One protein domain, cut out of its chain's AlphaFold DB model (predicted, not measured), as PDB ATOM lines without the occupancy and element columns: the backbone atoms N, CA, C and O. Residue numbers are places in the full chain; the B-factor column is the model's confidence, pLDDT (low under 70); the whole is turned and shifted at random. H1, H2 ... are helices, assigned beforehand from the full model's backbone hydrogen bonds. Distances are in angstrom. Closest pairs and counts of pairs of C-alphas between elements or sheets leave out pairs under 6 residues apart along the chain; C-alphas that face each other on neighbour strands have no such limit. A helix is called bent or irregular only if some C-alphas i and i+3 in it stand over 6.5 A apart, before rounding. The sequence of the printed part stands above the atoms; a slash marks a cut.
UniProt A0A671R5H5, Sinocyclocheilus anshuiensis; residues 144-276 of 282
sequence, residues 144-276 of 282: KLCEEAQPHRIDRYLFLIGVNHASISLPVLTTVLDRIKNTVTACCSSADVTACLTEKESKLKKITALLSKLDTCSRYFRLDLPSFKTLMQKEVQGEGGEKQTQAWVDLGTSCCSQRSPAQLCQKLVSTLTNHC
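Overview. This is residues 144 to 276 of the 282 residues of a protein of Sinocyclocheilus anshuiensis (UniProt A0A671R5H5). Three helices, H1, H2 and H3, run back and forth side by side as one half of the domain, with H2 touching both of the others. The other half is a smaller group in which H6 has H5 and short H4 on it and folds back into H7; H7 joins the halves, meeting residues 171 to 176 of H2 so that the two helices make a V at a steep tilt of 53 degrees. The printed part has 133 residues with seven named helices, H1 to H7 in order, and no named strand; the class is all helix. It is compact, with a radius of gyration of the C-alphas of 16.2 A, yet elongated, spanning 51 by 32 by 22 A.

Arrangement. H1, residues 153 to 164, and H2, residues 170 to 188, form a helical hairpin at a shallow tilt of 29 degrees; their closest C-alphas, those of Leu 158 and Leu 177, are 6.4 A apart. H2 and H3, residues 193 to 214, form a second hairpin at a shallow tilt of 10 degrees, closest at the C-alphas of Cys 187 and Val 193, 5.4 A apart. H1 and H3 are near each other. H3 is irregular, with C-alphas 199 and 202 7.4 A apart and a kink of 55 degrees near residue 200. H3 and H4, residues 216 to 220, meet only through their link. H5, residues 225 to 235, touches H6, residues 241 to 255, opposite ways at a steep tilt of 47 degrees, with the C-alphas of Gln 233 and Thr 245 closest at 5.5 A. H4 touches H6 at residues 252 to 255 alone; the closest C-alphas, of Cys 217 and Gly 252, are 5.9 A apart. H6 and H7, residues 262 to 274, form a hairpin at a shallow tilt of 27 degrees, with the C-alphas of Cys 255 and Cys 265 closest at 5.7 A. H7 touches H2 at residues 171 to 176 of H2 alone, the same way at a steep tilt of 53 degrees; the closest C-alphas, of Pro 171 and Ala 262, are 5.1 A apart. H1 is apart from H4, H5, H6 and H7. Every O i to N i+4 pair is within hydrogen-bond range in H2, H4, H5, H6 and H7, against 7 of 8 in H1 and 13 of 18 in H3.

Along the chain. H1 begins at C-alpha 153, (376.347, -165.342, 12.898), and is 17.3 A long. H2 measures 26.1 A, and H3, the longest helix, 29.3 A from C-alpha 193 at (390.071, -165.483, 18.828). H4 has 5 residues and H5 has 11. H6 measures 20.2 A and H7 18.4 A, ending at C-alpha 274, (378.301, -169.605, 38.979).

Size, cuts and confidence. The two C-alphas farthest apart, of Ala 149 and Pro 226, are 52.1 A apart. The printed part has no cut and no long link; H6 to H7 is short, the others tight. Mean pLDDT of the printed part is 84.4; residues 150, 215 to 216, 237 to 240 and 274 to 276 are under 70.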
ATOM      1  N   LYS A 144     384.745-169.238  13.327       83.62
ATOM      2  CA  LYS A 144     383.844-168.854  12.228       83.62
ATOM      3  C   LYS A 144     382.676-167.973  12.673       83.62
ATOM      4  O   LYS A 144     382.118-167.244  11.862       83.62
ATOM      5  N   LEU A 145     382.284-168.024  13.950       84.75
ATOM      6  CA  LEU A 145     381.238-167.153  14.498       84.75
ATOM      7  C   LEU A 145     381.659-165.679  14.568       84.75
ATOM      8  O   LEU A 145     380.783-164.819  14.621       84.75
ATOM      9  N   CYS A 146     382.965-165.406  14.559       87.50
ATOM     10  CA  CYS A 146     383.539-164.064  14.590       87.50
ATOM     11  C   CYS A 146     383.866-163.523  13.186       87.50
ATOM     12  O   CYS A 146     384.295-162.383  13.066       87.50
ATOM     13  N   GLU A 147     383.679-164.319  12.125       84.31
ATOM     14  CA  GLU A 147     383.909-163.876  10.746       84.31
ATOM     15  C   GLU A 147     382.853-162.851  10.310       84.31
ATOM     16  O   GLU A 147     381.656-163.149  10.279       84.31
ATOM     17  N   GLU A 148     383.306-161.680   9.866       73.69
ATOM     18  CA  GLU A 148     382.443-160.575   9.418       73.69
ATOM     19  C   GLU A 148     381.676-160.873   8.118       73.69
ATOM     20  O   GLU A 148     380.673-160.227   7.824       73.69
ATOM     21  N   ALA A 149     382.102-161.886   7.352       72.56
ATOM     22  CA  ALA A 149     381.551-162.218   6.036       72.56
ATOM     23  C   ALA A 149     380.051-162.575   6.041       72.56
ATOM     24  O   ALA A 149     379.412-162.539   4.992       72.56
ATOM     25  N   GLN A 150     379.476-162.928   7.198       68.69
ATOM     26  CA  GLN A 150     378.025-163.029   7.346       68.69
ATOM     27  C   GLN A 150     377.563-162.249   8.584       68.69
ATOM     28  O   GLN A 150     377.962-162.589   9.702       68.69
ATOM     29  N   PRO A 151     376.679-161.247   8.433       76.94
ATOM     30  CA  PRO A 151     376.150-160.511   9.576       76.94
ATOM     31  C   PRO A 151     375.333-161.455  10.461       76.94
ATOM     32  O   PRO A 151     374.733-162.399   9.956       76.94
ATOM     33  N   HIS A 152     375.257-161.204  11.769       85.06
ATOM     34  CA  HIS A 152     374.407-161.957  12.710       85.06
ATOM     35  C   HIS A 152     374.751-163.449  12.917       85.06
ATOM     36  O   HIS A 152     373.893-164.201  13.374       85.06
ATOM     37  N   ARG A 153     375.977-163.927  12.638       88.12
ATOM     38  CA  ARG A 153     376.347-165.342  12.898       88.12
ATOM     39  C   ARG A 153     376.147-165.770  14.352       88.12
ATOM     40  O   ARG A 153     375.579-166.831  14.598       88.12
ATOM     41  N   ILE A 154     376.576-164.941  15.307       88.62
ATOM     42  CA  ILE A 154     376.370-165.204  16.740       88.62
ATOM     43  C   ILE A 154     374.870-165.290  17.047       88.62
ATOM     44  O   ILE A 154     374.433-166.195  17.750       88.62
ATOM     45  N   ASP A 155     374.071-164.387  16.483       89.38
ATOM     46  CA  ASP A 155     372.630-164.351  16.725       89.38
ATOM     47  C   ASP A 155     371.920-165.582  16.124       89.38
ATOM     48  O   ASP A 155     371.072-166.170  16.792       89.38
ATOM     49  N   ARG A 156     372.311-166.034  14.921       90.06
ATOM     50  CA  ARG A 156     371.823-167.289  14.314       90.06
ATOM     51  C   ARG A 156     372.194-168.509  15.146       90.06
ATOM     52  O   ARG A 156     371.358-169.376  15.374       90.06
ATOM     53  N   TYR A 157     373.429-168.560  15.636       88.25
ATOM     54  CA  TYR A 157     373.885-169.631  16.516       88.25
ATOM     55  C   TYR A 157     373.046-169.703  17.805       88.25
ATOM     56  O   TYR A 157     372.571-170.771  18.186       88.25
ATOM     57  N   LEU A 158     372.789-168.557  18.443       89.75
ATOM     58  CA  LEU A 158     371.939-168.479  19.637       89.75
ATOM     59  C   LEU A 158     370.476-168.816  19.340       89.75
ATOM     60  O   LEU A 158     369.821-169.431  20.178       89.75
ATOM     61  N   PHE A 159     369.966-168.435  18.168       90.75
ATOM     62  CA  PHE A 159     368.625-168.797  17.718       90.75
ATOM     63  C   PHE A 159     368.464-170.312  17.601       90.75
ATOM     64  O   PHE A 159     367.515-170.846  18.164       90.75
ATOM     65  N   LEU A 160     369.414-171.004  16.958       88.88
ATOM     66  CA  LEU A 160     369.395-172.464  16.825       88.88
ATOM     67  C   LEU A 160     369.371-173.152  18.195       88.88
ATOM     68  O   LEU A 160     368.534-174.017  18.440       88.88
ATOM     69  N   ILE A 161     370.226-172.716  19.124       87.38
ATOM     70  CA  ILE A 161     370.178-173.196  20.512       87.38
ATOM     71  C   ILE A 161     368.795-172.922  21.118       87.38
ATOM     72  O   ILE A 161     368.174-173.804  21.706       87.38
ATOM     73  N   GLY A 162     368.300-171.694  20.978       89.44
ATOM     74  CA  GLY A 162     367.060-171.253  21.595       89.44
ATOM     75  C   GLY A 162     365.827-172.032  21.137       89.44
ATOM     76  O   GLY A 162     365.025-172.416  21.987       89.44
ATOM     77  N   VAL A 163     365.671-172.299  19.836       88.94
ATOM     78  CA  VAL A 163     364.488-173.005  19.303       88.94
ATOM     79  C   VAL A 163     364.372-174.438  19.831       88.94
ATOM     80  O   VAL A 163     363.263-174.910  20.088       88.94
ATOM     81  N   ASN A 164     365.503-175.103  20.087       85.44
ATOM     82  CA  ASN A 164     365.535-176.440  20.688       85.44
ATOM     83  C   ASN A 164     365.200-176.436  22.187       85.44
ATOM     84  O   ASN A 164     364.803-177.458  22.744       85.44
ATOM     85  N   HIS A 165     365.306-175.278  22.835       85.44
ATOM     86  CA  HIS A 165     365.055-175.094  24.261       85.44
ATOM     87  C   HIS A 165     363.872-174.157  24.539       85.44
ATOM     88  O   HIS A 165     363.763-173.586  25.623       85.44
ATOM     89  N   ALA A 166     362.950-174.014  23.582       82.25
ATOM     90  CA  ALA A 166     361.792-173.136  23.715       82.25
ATOM     91  C   ALA A 166     360.794-173.581  24.803       82.25
ATOM     92  O   ALA A 166     359.969-172.771  25.222       82.25
ATOM     93  N   SER A 167     360.876-174.827  25.303       80.94
ATOM     94  CA  SER A 167     360.120-175.288  26.483       80.94
ATOM     95  C   SER A 167     360.480-174.523  27.763       80.94
ATOM     96  O   SER A 167     359.673-174.443  28.690       80.94
ATOM     97  N   ILE A 168     361.674-173.930  27.807       86.38
ATOM     98  CA  ILE A 168     362.159-173.119  28.918       86.38
ATOM     99  C   ILE A 168     361.449-171.757  28.907       86.38
ATOM    100  O   ILE A 168     361.161-171.176  27.854       86.38
ATOM    101  N   SER A 169     361.172-171.205  30.090       87.44
ATOM    102  CA  SER A 169     360.600-169.863  30.178       87.44
ATOM    103  C   SER A 169     361.542-168.811  29.591       87.44
ATOM    104  O   SER A 169     362.771-168.911  29.640       87.44
ATOM    105  N   LEU A 170     360.944-167.760  29.037       89.50
ATOM    106  CA  LEU A 170     361.671-166.733  28.302       89.50
ATOM    107  C   LEU A 170     362.768-166.041  29.147       89.50
ATOM    108  O   LEU A 170     363.888-165.906  28.648       89.50
ATOM    109  N   PRO A 171     362.536-165.679  30.426       90.56
ATOM    110  CA  PRO A 171     363.590-165.131  31.283       90.56
ATOM    111  C   PRO A 171     364.768-166.077  31.518       90.56
ATOM    112  O   PRO A 171     365.921-165.647  31.542       90.56
ATOM    113  N   VAL A 172     364.499-167.373  31.691       89.38
ATOM    114  CA  VAL A 172     365.546-168.370  31.946       89.38
ATOM    115  C   VAL A 172     366.379-168.580  30.686       89.38
ATOM    116  O   VAL A 172     367.605-168.474  30.742       89.38
ATOM    117  N   LEU A 173     365.720-168.796  29.545       89.62
ATOM    118  CA  LEU A 173     366.383-169.004  28.260       89.62
ATOM    119  C   LEU A 173     367.264-167.804  27.888       89.62
ATOM    120  O   LEU A 173     368.451-167.969  27.609       89.62
ATOM    121  N   THR A 174     366.712-166.588  27.949       90.94
ATOM    122  CA  THR A 174     367.450-165.356  27.613       90.94
ATOM    123  C   THR A 174     368.672-165.147  28.497       90.94
ATOM    124  O   THR A 174     369.732-164.818  27.977       90.94
ATOM    125  N   THR A 175     368.574-165.422  29.803       91.00
ATOM    126  CA  THR A 175     369.711-165.301  30.733       91.00
ATOM    127  C   THR A 175     370.873-166.218  30.351       91.00
ATOM    128  O   THR A 175     372.042-165.841  30.465       91.00
ATOM    129  N   VAL A 176     370.575-167.442  29.910       89.56
ATOM    130  CA  VAL A 176     371.607-168.395  29.491       89.56
ATOM    131  C   VAL A 176     372.202-167.998  28.140       89.56
ATOM    132  O   VAL A 176     373.427-167.955  28.012       89.56
ATOM    133  N   LEU A 177     371.358-167.642  27.164       90.06
ATOM    134  CA  LEU A 177     371.806-167.159  25.853       90.06
ATOM    135  C   LEU A 177     372.678-165.900  25.983       90.06
ATOM    136  O   LEU A 177     373.705-165.809  25.315       90.06
ATOM    137  N   ASP A 178     372.351-164.987  26.903       91.12
ATOM    138  CA  ASP A 178     373.160-163.808  27.234       91.12
ATOM    139  C   ASP A 178     374.573-164.183  27.686       91.12
ATOM    140  O   ASP A 178     375.564-163.590  27.257       91.12
ATOM    141  N   ARG A 179     374.702-165.200  28.542       89.94
ATOM    142  CA  ARG A 179     376.013-165.661  29.025       89.94
ATOM    143  C   ARG A 179     376.858-166.259  27.904       89.94
ATOM    144  O   ARG A 179     378.070-166.017  27.872       89.94
ATOM    145  N   ILE A 180     376.235-167.016  27.000       89.62
ATOM    146  CA  ILE A 180     376.897-167.557  25.804       89.62
ATOM    147  C   ILE A 180     377.339-166.395  24.913       89.62
ATOM    148  O   ILE A 180     378.529-166.280  24.618       89.62
ATOM    149  N   LYS A 181     376.416-165.485  24.576       91.50
ATOM    150  CA  LYS A 181     376.672-164.309  23.737       91.50
ATOM    151  C   LYS A 181     377.830-163.473  24.263       91.50
ATOM    152  O   LYS A 181     378.755-163.185  23.509       91.50
ATOM    153  N   ASN A 182     377.810-163.128  25.547       91.75
ATOM    154  CA  ASN A 182     378.846-162.306  26.170       91.75
ATOM    155  C   ASN A 182     380.213-162.996  26.142       91.75
ATOM    156  O   ASN A 182     381.220-162.344  25.888       91.75
ATOM    157  N   THR A 183     380.256-164.314  26.361       91.56
ATOM    158  CA  THR A 183     381.512-165.078  26.314       91.56
ATOM    159  C   THR A 183     382.075-165.133  24.891       91.56
ATOM    160  O   THR A 183     383.260-164.873  24.701       91.56
ATOM    161  N   VAL A 184     381.235-165.427  23.892       91.81
ATOM    162  CA  VAL A 184     381.657-165.495  22.482       91.81
ATOM    163  C   VAL A 184     382.081-164.117  21.975       91.81
ATOM    164  O   VAL A 184     383.159-163.991  21.408       91.81
ATOM    165  N   THR A 185     381.289-163.077  22.246       91.88
ATOM    166  CA  THR A 185     381.587-161.700  21.818       91.88
ATOM    167  C   THR A 185     382.900-161.207  22.424       91.88
ATOM    168  O   THR A 185     383.719-160.642  21.709       91.88
ATOM    169  N   ALA A 186     383.152-161.488  23.709       93.25
ATOM    170  CA  ALA A 186     384.421-161.143  24.347       93.25
ATOM    171  C   ALA A 186     385.625-161.825  23.675       93.25
ATOM    172  O   ALA A 186     386.659-161.186  23.502       93.25
ATOM    173  N   CYS A 187     385.495-163.089  23.252       93.75
ATOM    174  CA  CYS A 187     386.559-163.762  22.503       93.75
ATOM    175  C   CYS A 187     386.717-163.238  21.074       93.75
ATOM    176  O   CYS A 187     387.848-163.109  20.614       93.75
ATOM    177  N   CYS A 188     385.628-162.881  20.388       92.62
ATOM    178  CA  CYS A 188     385.706-162.249  19.069       92.62
ATOM    179  C   CYS A 188     386.436-160.895  19.102       92.62
ATOM    180  O   CYS A 188     386.994-160.488  18.093       92.62
ATOM    181  N   SER A 189     386.455-160.207  20.249       92.94
ATOM    182  CA  SER A 189     387.208-158.957  20.449       92.94
ATOM    183  C   SER A 189     388.643-159.160  20.958       92.94
ATOM    184  O   SER A 189     389.333-158.181  21.234       92.94
ATOM    185  N   SER A 190     389.093-160.404  21.133       93.25
ATOM    186  CA  SER A 190     390.455-160.710  21.580       93.25
ATOM    187  C   SER A 190     391.456-160.725  20.418       93.25
ATOM    188  O   SER A 190     391.081-160.953  19.270       93.25
ATOM    189  N   ALA A 191     392.742-160.520  20.723       92.62
ATOM    190  CA  ALA A 191     393.819-160.583  19.730       92.62
ATOM    191  C   ALA A 191     393.978-161.978  19.093       92.62
ATOM    192  O   ALA A 191     394.301-162.074  17.912       92.62
ATOM    193  N   ASP A 192     393.728-163.046  19.858       93.81
ATOM    194  CA  ASP A 192     393.711-164.427  19.364       93.81
ATOM    195  C   ASP A 192     392.364-165.085  19.691       93.81
ATOM    196  O   ASP A 192     392.157-165.694  20.748       93.81
ATOM    197  N   VAL A 193     391.435-164.944  18.745       93.31
ATOM    198  CA  VAL A 193     390.071-165.483  18.828       93.31
ATOM    199  C   VAL A 193     390.079-166.994  19.064       93.31
ATOM    200  O   VAL A 193     389.277-167.496  19.854       93.31
ATOM    201  N   THR A 194     390.971-167.726  18.390       91.31
ATOM    202  CA  THR A 194     391.014-169.190  18.467       91.31
ATOM    203  C   THR A 194     391.477-169.625  19.848       91.31
ATOM    204  O   THR A 194     390.781-170.409  20.493       91.31
ATOM    205  N   ALA A 195     392.581-169.060  20.344       94.00
ATOM    206  CA  ALA A 195     393.077-169.363  21.683       94.00
ATOM    207  C   ALA A 195     392.040-169.025  22.767       94.00
ATOM    208  O   ALA A 195     391.788-169.847  23.652       94.00
ATOM    209  N   CYS A 196     391.368-167.869  22.666       95.25
ATOM    210  CA  CYS A 196     390.319-167.488  23.615       95.25
ATOM    211  C   CYS A 196     389.145-168.476  23.609       95.25
ATOM    212  O   CYS A 196     388.691-168.916  24.669       95.25
ATOM    213  N   LEU A 197     388.639-168.853  22.429       91.69
ATOM    214  CA  LEU A 197     387.518-169.789  22.328       91.69
ATOM    215  C   LEU A 197     387.884-171.180  22.854       91.69
ATOM    216  O   LEU A 197     387.071-171.771  23.565       91.69
ATOM    217  N   THR A 198     389.097-171.667  22.579       91.38
ATOM    218  CA  THR A 198     389.610-172.925  23.143       91.38
ATOM    219  C   THR A 198     389.677-172.859  24.670       91.38
ATOM    220  O   THR A 198     389.194-173.764  25.349       91.38
ATOM    221  N   GLU A 199     390.174-171.758  25.240       93.06
ATOM    222  CA  GLU A 199     390.207-171.561  26.695       93.06
ATOM    223  C   GLU A 199     388.791-171.567  27.312       93.06
ATOM    224  O   GLU A 199     388.556-172.134  28.383       93.06
ATOM    225  N   LYS A 200     387.809-170.955  26.634       91.94
ATOM    226  CA  LYS A 200     386.417-170.871  27.117       91.94
ATOM    227  C   LYS A 200     385.543-172.066  26.728       91.94
ATOM    228  O   LYS A 200     384.393-172.127  27.174       91.94
ATOM    229  N   GLU A 201     386.054-173.035  25.974       87.50
ATOM    230  CA  GLU A 201     385.279-174.146  25.412       87.50
ATOM    231  C   GLU A 201     384.538-174.944  26.495       87.50
ATOM    232  O   GLU A 201     383.324-175.147  26.418       87.50
ATOM    233  N   SER A 202     385.241-175.330  27.565       86.19
ATOM    234  CA  SER A 202     384.655-176.068  28.694       86.19
ATOM    235  C   SER A 202     383.519-175.286  29.366       86.19
ATOM    236  O   SER A 202     382.469-175.846  29.692       86.19
ATOM    237  N   LYS A 203     383.680-173.965  29.518       86.25
ATOM    238  CA  LYS A 203     382.649-173.085  30.085       86.25
ATOM    239  C   LYS A 203     381.419-173.024  29.176       86.25
ATOM    240  O   LYS A 203     380.301-173.171  29.665       86.25
ATOM    241  N   LEU A 204     381.614-172.843  27.870       86.88
ATOM    242  CA  LEU A 204     380.533-172.776  26.882       86.88
ATOM    243  C   LEU A 204     379.768-174.101  26.782       86.88
ATOM    244  O   LEU A 204     378.536-174.093  26.797       86.88
ATOM    245  N   LYS A 205     380.477-175.238  26.788       84.25
ATOM    246  CA  LYS A 205     379.876-176.579  26.851       84.25
ATOM    247  C   LYS A 205     379.024-176.756  28.108       84.25
ATOM    248  O   LYS A 205     377.878-177.181  28.006       84.25
ATOM    249  N   LYS A 206     379.534-176.371  29.284       83.06
ATOM    250  CA  LYS A 206     378.784-176.450  30.553       83.06
ATOM    251  C   LYS A 206     377.531-175.572  30.557       83.06
ATOM    252  O   LYS A 206     376.486-176.023  31.016       83.06
ATOM    253  N   ILE A 207     377.625-174.337  30.058       84.12
ATOM    254  CA  ILE A 207     376.484-173.409  29.979       84.12
ATOM    255  C   ILE A 207     375.431-173.930  28.994       84.12
ATOM    256  O   ILE A 207     374.246-173.890  29.301       84.12
ATOM    257  N   THR A 208     375.848-174.464  27.848       83.50
ATOM    258  CA  THR A 208     374.919-175.036  26.859       83.50
ATOM    259  C   THR A 208     374.249-176.296  27.408       83.50
ATOM    260  O   THR A 208     373.031-176.415  27.363       83.50
ATOM    261  N   ALA A 209     375.010-177.191  28.046       81.38
ATOM    262  CA  ALA A 209     374.469-178.387  28.694       81.38
ATOM    263  C   ALA A 209     373.507-178.073  29.855       81.38
ATOM    264  O   ALA A 209     372.673-178.907  30.209       81.38
ATOM    265  N   LEU A 210     373.605-176.880  30.459       81.06
ATOM    266  CA  LEU A 210     372.637-176.431  31.452       81.06
ATOM    267  C   LEU A 210     371.240-176.283  30.832       81.06
ATOM    268  O   LEU A 210     370.278-176.623  31.504       81.06
ATOM    269  N   LEU A 211     371.108-175.861  29.570       82.31
ATOM    270  CA  LEU A 211     369.803-175.723  28.905       82.31
ATOM    271  C   LEU A 211     369.046-177.050  28.841       82.31
ATOM    272  O   LEU A 211     367.871-177.101  29.191       82.31
ATOM    273  N   SER A 212     369.731-178.142  28.504       78.00
ATOM    274  CA  SER A 212     369.126-179.481  28.506       78.00
ATOM    275  C   SER A 212     368.646-179.910  29.897       78.00
ATOM    276  O   SER A 212     367.686-180.661  30.014       78.00
ATOM    277  N   LYS A 213     369.288-179.416  30.963       74.25
ATOM    278  CA  LYS A 213     368.889-179.682  32.356       74.25
ATOM    279  C   LYS A 213     367.773-178.755  32.829       74.25
ATOM    280  O   LYS A 213     366.917-179.159  33.610       74.25
ATOM    281  N   LEU A 214     367.750-177.524  32.325       74.69
ATOM    282  CA  LEU A 214     366.717-176.522  32.585       74.69
ATOM    283  C   LEU A 214     365.357-176.885  31.968       74.69
ATOM    284  O   LEU A 214     364.360-176.261  32.327       74.69
ATOM    285  N   ASP A 215     365.265-177.976  31.197       67.19
ATOM    286  CA  ASP A 215     363.989-178.672  30.945       67.19
ATOM    287  C   ASP A 215     363.354-179.259  32.230       67.19
ATOM    288  O   ASP A 215     362.331-179.933  32.207       67.19
ATOM    289  N   THR A 216     363.907-178.931  33.398       67.38
ATOM    290  CA  THR A 216     363.285-179.022  34.723       67.38
ATOM    291  C   THR A 216     361.807-178.617  34.725       67.38
ATOM    292  O   THR A 216     361.028-179.210  35.462       67.38
ATOM    293  N   CYS A 217     361.386-177.668  33.884       74.44
ATOM    294  CA  CYS A 217     359.982-177.274  33.781       74.44
ATOM    295  C   CYS A 217     359.067-178.379  33.256       74.44
ATOM    296  O   CYS A 217     357.974-178.557  33.790       74.44
ATOM    297  N   SER A 218     359.520-179.185  32.294       72.38
ATOM    298  CA  SER A 218     358.751-180.345  31.836       72.38
ATOM    299  C   SER A 218     358.566-181.371  32.960       72.38
ATOM    300  O   SER A 218     357.500-181.974  33.080       72.38
ATOM    301  N   ARG A 219     359.578-181.524  33.826       75.88
ATOM    302  CA  ARG A 219     359.565-182.426  34.989       75.88
ATOM    303  C   ARG A 219     358.719-181.881  36.139       75.88
ATOM    304  O   ARG A 219     357.943-182.634  36.716       75.88
ATOM    305  N   TYR A 220     358.825-180.587  36.436       80.25
ATOM    306  CA  TYR A 220     358.048-179.904  37.473       80.25
ATOM    307  C   TYR A 220     356.544-180.052  37.231       80.25
ATOM    308  O   TYR A 220     355.808-180.391  38.146       80.25
ATOM    309  N   PHE A 221     356.084-179.901  35.986       76.94
ATOM    310  CA  PHE A 221     354.664-180.076  35.658       76.94
ATOM    311  C   PHE A 221     354.176-181.535  35.685       76.94
ATOM    312  O   PHE A 221     352.972-181.766  35.594       76.94
ATOM    313  N   ARG A 222     355.077-182.524  35.787       80.69
ATOM    314  CA  ARG A 222     354.742-183.960  35.838       80.69
ATOM    315  C   ARG A 222     354.746-184.543  37.252       80.69
ATOM    316  O   ARG A 222     354.268-185.660  37.426       80.69
ATOM    317  N   LEU A 223     355.305-183.836  38.232       83.62
ATOM    318  CA  LEU A 223     355.527-184.324  39.594       83.62
ATOM    319  C   LEU A 223     354.851-183.399  40.612       83.62
ATOM    320  O   LEU A 223     354.754-182.194  40.392       83.62
ATOM    321  N   ASP A 224     354.427-183.936  41.757       88.56
ATOM    322  CA  ASP A 224     354.109-183.097  42.914       88.56
ATOM    323  C   ASP A 224     355.386-182.452  43.490       88.56
ATOM    324  O   ASP A 224     356.507-182.912  43.253       88.56
ATOM    325  N   LEU A 225     355.226-181.357  44.241       87.81
ATOM    326  CA  LEU A 225     356.359-180.584  44.760       87.81
ATOM    327  C   LEU A 225     357.311-181.417  45.649       87.81
ATOM    328  O   LEU A 225     358.525-181.310  45.447       87.81
ATOM    329  N   PRO A 226     356.830-182.248  46.597       90.81
ATOM    330  CA  PRO A 226     357.683-183.191  47.321       90.81
ATOM    331  C   PRO A 226     358.493-184.118  46.404       90.81
ATOM    332  O   PRO A 226     359.720-184.158  46.516       90.81
ATOM    333  N   SER A 227     357.839-184.796  45.457       90.19
ATOM    334  CA  SER A 227     358.487-185.701  44.497       90.19
ATOM    335  C   SER A 227     359.539-184.981  43.652       90.19
ATOM    336  O   SER A 227     360.645-185.490  43.448       90.19
ATOM    337  N   PHE A 228     359.233-183.762  43.208       87.62
ATOM    338  CA  PHE A 228     360.161-182.910  42.477       87.62
ATOM    339  C   PHE A 228     361.382-182.519  43.326       87.62
ATOM    340  O   PHE A 228     362.516-182.631  42.857       87.62
ATOM    341  N   LYS A 229     361.189-182.133  44.595       89.31
ATOM    342  CA  LYS A 229     362.290-181.822  45.522       89.31
ATOM    343  C   LYS A 229     363.199-183.032  45.740       89.31
ATOM    344  O   LYS A 229     364.418-182.888  45.670       89.31
ATOM    345  N   THR A 230     362.627-184.216  45.952       89.06
ATOM    346  CA  THR A 230     363.395-185.461  46.108       89.06
ATOM    347  C   THR A 230     364.185-185.811  44.847       89.06
ATOM    348  O   THR A 230     365.326-186.259  44.952       89.06
ATOM    349  N   LEU A 231     363.624-185.584  43.655       85.69
ATOM    350  CA  LEU A 231     364.356-185.764  42.400       85.69
ATOM    351  C   LEU A 231     365.567-184.823  42.325       85.69
ATOM    352  O   LEU A 231     366.675-185.288  42.070       85.69
ATOM    353  N   MET A 232     365.380-183.531  42.613       85.69
ATOM    354  CA  MET A 232     366.480-182.559  42.595       85.69
ATOM    355  C   MET A 232     367.579-182.931  43.592       85.69
ATOM    356  O   MET A 232     368.746-182.914  43.220       85.69
ATOM    357  N   GLN A 233     367.229-183.366  44.808       85.62
ATOM    358  CA  GLN A 233     368.202-183.841  45.805       85.62
ATOM    359  C   GLN A 233     369.060-185.004  45.294       85.62
ATOM    360  O   GLN A 233     370.254-185.065  45.582       85.62
ATOM    361  N   LYS A 234     368.462-185.929  44.533       82.56
ATOM    362  CA  LYS A 234     369.169-187.085  43.970       82.56
ATOM    363  C   LYS A 234     370.111-186.708  42.830       82.56
ATOM    364  O   LYS A 234     371.155-187.333  42.706       82.56
ATOM    365  N   GLU A 235     369.756-185.721  42.011       77.62
ATOM    366  CA  GLU A 235     370.547-185.316  40.837       77.62
ATOM    367  C   GLU A 235     371.687-184.338  41.175       77.62
ATOM    368  O   GLU A 235     372.659-184.223  40.430       77.62
ATOM    369  N   VAL A 236     371.585-183.651  42.313       74.25
ATOM    370  CA  VAL A 236     372.478-182.573  42.776       74.25
ATOM    371  C   VAL A 236     373.605-183.091  43.708       74.25
ATOM    372  O   VAL A 236     374.185-182.354  44.499       74.25
ATOM    373  N   GLN A 237     373.976-184.375  43.643       59.22
ATOM    374  CA  GLN A 237     374.962-184.940  44.584       59.22
ATOM    375  C   GLN A 237     376.343-184.246  44.524       59.22
ATOM    376  O   GLN A 237     376.990-184.204  43.476       59.22
ATOM    377  N   GLY A 238     376.803-183.721  45.672       59.19
ATOM    378  CA  GLY A 238     378.098-183.046  45.856       59.19
ATOM    379  C   GLY A 238     378.163-182.149  47.109       59.19
ATOM    380  O   GLY A 238     377.150-181.919  47.774       59.19
ATOM    381  N   GLU A 239     379.354-181.627  47.445       43.19
ATOM    382  CA  GLU A 239     379.528-180.627  48.517       43.19
ATOM    383  C   GLU A 239     378.693-179.363  48.225       43.19
ATOM    384  O   GLU A 239     378.759-178.796  47.136       43.19
ATOM    385  N   GLY A 240     377.883-178.920  49.195       60.81
ATOM    386  CA  GLY A 240     376.946-177.795  49.022       60.81
ATOM    387  C   GLY A 240     375.573-178.165  48.433       60.81
ATOM    388  O   GLY A 240     374.780-177.267  48.131       60.81
ATOM    389  N   GLY A 241     375.268-179.463  48.312       70.00
ATOM    390  CA  GLY A 241     374.066-179.990  47.657       70.00
ATOM    391  C   GLY A 241     372.727-179.462  48.188       70.00
ATOM    392  O   GLY A 241     371.800-179.290  47.403       70.00
ATOM    393  N   GLU A 242     372.593-179.116  49.472       79.31
ATOM    394  CA  GLU A 242     371.319-178.600  50.007       79.31
ATOM    395  C   GLU A 242     370.963-177.210  49.448       79.31
ATOM    396  O   GLU A 242     369.862-177.007  48.929       79.31
ATOM    397  N   LYS A 243     371.912-176.261  49.468       80.50
ATOM    398  CA  LYS A 243     371.703-174.903  48.926       80.50
ATOM    399  C   LYS A 243     371.406-174.934  47.432       80.50
ATOM    400  O   LYS A 243     370.599-174.154  46.933       80.50
ATOM    401  N   GLN A 244     372.062-175.830  46.710       77.81
ATOM    402  CA  GLN A 244     371.891-175.917  45.272       77.81
ATOM    403  C   GLN A 244     370.641-176.711  44.873       77.81
ATOM    404  O   GLN A 244     369.975-176.340  43.907       77.81
ATOM    405  N   THR A 245     370.257-177.727  45.649       84.56
ATOM    406  CA  THR A 245     368.934-178.357  45.536       84.56
ATOM    407  C   THR A 245     367.863-177.287  45.670       84.56
ATOM    408  O   THR A 245     366.970-177.205  44.830       84.56
ATOM    409  N   GLN A 246     367.972-176.430  46.690       87.69
ATOM    410  CA  GLN A 246     367.010-175.355  46.893       87.69
ATOM    411  C   GLN A 246     366.985-174.390  45.701       87.69
ATOM    412  O   GLN A 246     365.906-174.049  45.237       87.69
ATOM    413  N   ALA A 247     368.138-174.040  45.121       86.75
ATOM    414  CA  ALA A 247     368.189-173.198  43.923       86.75
ATOM    415  C   ALA A 247     367.467-173.819  42.707       86.75
ATOM    416  O   ALA A 247     366.801-173.100  41.961       86.75
ATOM    417  N   TRP A 248     367.563-175.139  42.507       86.44
ATOM    418  CA  TRP A 248     366.803-175.844  41.466       86.44
ATOM    419  C   TRP A 248     365.304-175.905  41.770       86.44
ATOM    420  O   TRP A 248     364.486-175.739  40.864       86.44
ATOM    421  N   VAL A 249     364.933-176.094  43.039       89.12
ATOM    422  CA  VAL A 249     363.530-176.081  43.475       89.12
ATOM    423  C   VAL A 249     362.905-174.698  43.290       89.12
ATOM    424  O   VAL A 249     361.807-174.585  42.741       89.12
ATOM    425  N   ASP A 250     363.613-173.642  43.683       91.12
ATOM    426  CA  ASP A 250     363.194-172.250  43.514       91.12
ATOM    427  C   ASP A 250     363.034-171.903  42.032       91.12
ATOM    428  O   ASP A 250     362.058-171.264  41.642       91.12
ATOM    429  N   LEU A 251     363.958-172.370  41.183       89.56
ATOM    430  CA  LEU A 251     363.850-172.217  39.737       89.56
ATOM    431  C   LEU A 251     362.602-172.930  39.197       89.56
ATOM    432  O   LEU A 251     361.827-172.316  38.469       89.56
ATOM    433  N   GLY A 252     362.385-174.195  39.561       88.06
ATOM    434  CA  GLY A 252     361.220-174.958  39.109       88.06
ATOM    435  C   GLY A 252     359.899-174.285  39.489       88.06
ATOM    436  O   GLY A 252     359.025-174.077  38.652       88.06
ATOM    437  N   THR A 253     359.782-173.866  40.746       88.50
ATOM    438  CA  THR A 253     358.557-173.260  41.289       88.50
ATOM    439  C   THR A 253     358.312-171.831  40.807       88.50
ATOM    440  O   THR A 253     357.161-171.444  40.616       88.50
ATOM    441  N   SER A 254     359.369-171.046  40.584       90.06
ATOM    442  CA  SER A 254     359.242-169.619  40.253       90.06
ATOM    443  C   SER A 254     359.349-169.323  38.760       90.06
ATOM    444  O   SER A 254     358.838-168.300  38.310       90.06
ATOM    445  N   CYS A 255     360.018-170.187  37.992       89.75
ATOM    446  CA  CYS A 255     360.454-169.880  36.630       89.75
ATOM    447  C   CYS A 255     359.939-170.839  35.556       89.75
ATOM    448  O   CYS A 255     360.333-170.703  34.399       89.75
ATOM    449  N   CYS A 256     359.068-171.790  35.896       83.44
ATOM    450  CA  CYS A 256     358.467-172.689  34.908       83.44
ATOM    451  C   CYS A 256     357.108-172.234  34.381       83.44
ATOM    452  O   CYS A 256     356.624-172.767  33.386       83.44
ATOM    453  N   SER A 257     356.518-171.205  34.986       80.81
ATOM    454  CA  SER A 257     355.327-170.542  34.451       80.81
ATOM    455  C   SER A 257     355.654-169.774  33.162       80.81
ATOM    456  O   SER A 257     356.727-169.181  33.040       80.81
ATOM    457  N   GLN A 258     354.720-169.682  32.211       73.12
ATOM    458  CA  GLN A 258     354.882-168.789  31.047       73.12
ATOM    459  C   GLN A 258     355.038-167.318  31.476       73.12
ATOM    460  O   GLN A 258     355.766-166.552  30.847       73.12
ATOM    461  N   ARG A 259     354.458-166.952  32.629       83.50
ATOM    462  CA  ARG A 259     354.503-165.601  33.213       83.50
ATOM    463  C   ARG A 259     355.571-165.461  34.295       83.50
ATOM    464  O   ARG A 259     355.330-164.897  35.360       83.50
ATOM    465  N   SER A 260     356.724-166.071  34.042       87.94
ATOM    466  CA  SER A 260     357.847-166.077  34.974       87.94
ATOM    467  C   SER A 260     358.424-164.667  35.175       87.94
ATOM    468  O   SER A 260     358.677-163.976  34.189       87.94
ATOM    469  N   PRO A 261     358.692-164.242  36.422       90.25
ATOM    470  CA  PRO A 261     359.243-162.923  36.722       90.25
ATOM    471  C   PRO A 261     360.702-162.786  36.257       90.25
ATOM    472  O   PRO A 261     361.586-163.497  36.744       90.25
ATOM    473  N   ALA A 262     360.966-161.818  35.368       91.12
ATOM    474  CA  ALA A 262     362.259-161.606  34.711       91.12
ATOM    475  C   ALA A 262     363.460-161.638  35.671       91.12
ATOM    476  O   ALA A 262     364.350-162.483  35.563       91.12
ATOM    477  N   GLN A 263     363.457-160.718  36.637       91.06
ATOM    478  CA  GLN A 263     364.589-160.452  37.525       91.06
ATOM    479  C   GLN A 263     364.865-161.613  38.486       91.06
ATOM    480  O   GLN A 263     366.021-161.968  38.732       91.06
ATOM    481  N   LEU A 264     363.808-162.235  39.017       91.75
ATOM    482  CA  LEU A 264     363.945-163.387  39.906       91.75
ATOM    483  C   LEU A 264     364.557-164.572  39.151       91.75
ATOM    484  O   LEU A 264     365.507-165.184  39.637       91.75
ATOM    485  N   CYS A 265     364.081-164.849  37.937       91.50
ATOM    486  CA  CYS A 265     364.614-165.943  37.135       91.50
ATOM    487  C   CYS A 265     366.053-165.697  36.679       91.50
ATOM    488  O   CYS A 265     366.880-166.603  36.776       91.50
ATOM    489  N   GLN A 266     366.400-164.464  36.297       90.62
ATOM    490  CA  GLN A 266     367.788-164.071  36.031       90.62
ATOM    491  C   GLN A 266     368.708-164.345  37.231       90.62
ATOM    492  O   GLN A 266     369.812-164.880  37.071       90.62
ATOM    493  N   LYS A 267     368.251-164.006  38.445       91.06
ATOM    494  CA  LYS A 267     368.994-164.233  39.691       91.06
ATOM    495  C   LYS A 267     369.191-165.727  39.962       91.06
ATOM    496  O   LYS A 267     370.321-166.147  40.206       91.06
ATOM    497  N   LEU A 268     368.130-166.529  39.872       89.94
ATOM    498  CA  LEU A 268     368.179-167.973  40.134       89.94
ATOM    499  C   LEU A 268     369.084-168.711  39.136       89.94
ATOM    500  O   LEU A 268     369.967-169.467  39.542       89.94
ATOM    501  N   VAL A 269     368.956-168.415  37.839       88.69
ATOM    502  CA  VAL A 269     369.845-168.966  36.800       88.69
ATOM    503  C   VAL A 269     371.296-168.560  37.042       88.69
ATOM    504  O   VAL A 269     372.216-169.360  36.846       88.69
ATOM    505  N   SER A 270     371.524-167.330  37.502       85.19
ATOM    506  CA  SER A 270     372.871-166.851  37.801       85.19
ATOM    507  C   SER A 270     373.530-167.593  38.961       85.19
ATOM    508  O   SER A 270     374.718-167.905  38.890       85.19
ATOM    509  N   THR A 271     372.759-167.946  39.987       84.19
ATOM    510  CA  THR A 271     373.232-168.789  41.091       84.19
ATOM    511  C   THR A 271     373.652-170.175  40.598       84.19
ATOM    512  O   THR A 271     374.735-170.643  40.957       84.19
ATOM    513  N   LEU A 272     372.850-170.801  39.727       80.25
ATOM    514  CA  LEU A 272     373.103-172.150  39.195       80.25
ATOM    515  C   LEU A 272     374.331-172.226  38.276       80.25
ATOM    516  O   LEU A 272     375.040-173.231  38.240       80.25
ATOM    517  N   THR A 273     374.588-171.157  37.530       74.44
ATOM    518  CA  THR A 273     375.686-171.081  36.555       74.44
ATOM    519  C   THR A 273     377.036-170.735  37.186       74.44
ATOM    520  O   THR A 273     378.066-171.142  36.651       74.44
ATOM    521  N   ASN A 274     377.058-170.009  38.309       68.06
ATOM    522  CA  ASN A 274     378.301-169.605  38.979       68.06
ATOM    523  C   ASN A 274     378.936-170.729  39.823       68.06
ATOM    524  O   ASN A 274     380.143-170.715  40.038       68.06
ATOM    525  N   HIS A 275     378.159-171.727  40.251       59.03
ATOM    526  CA  HIS A 275     378.616-172.816  41.124       59.03
ATOM    527  C   HIS A 275     378.866-174.123  40.359       59.03
ATOM    528  O   HIS A 275     378.422-175.162  40.802       59.03
ATOM    529  N   CYS A 276     379.514-174.121  39.191       52.56
ATOM    530  CA  CYS A 276     379.489-175.288  38.294       52.56
ATOM    531  C   CYS A 276     380.686-176.274  38.423       52.56
ATOM    532  O   CYS A 276     381.545-176.298  37.526       52.56
TER     533      CYS A 276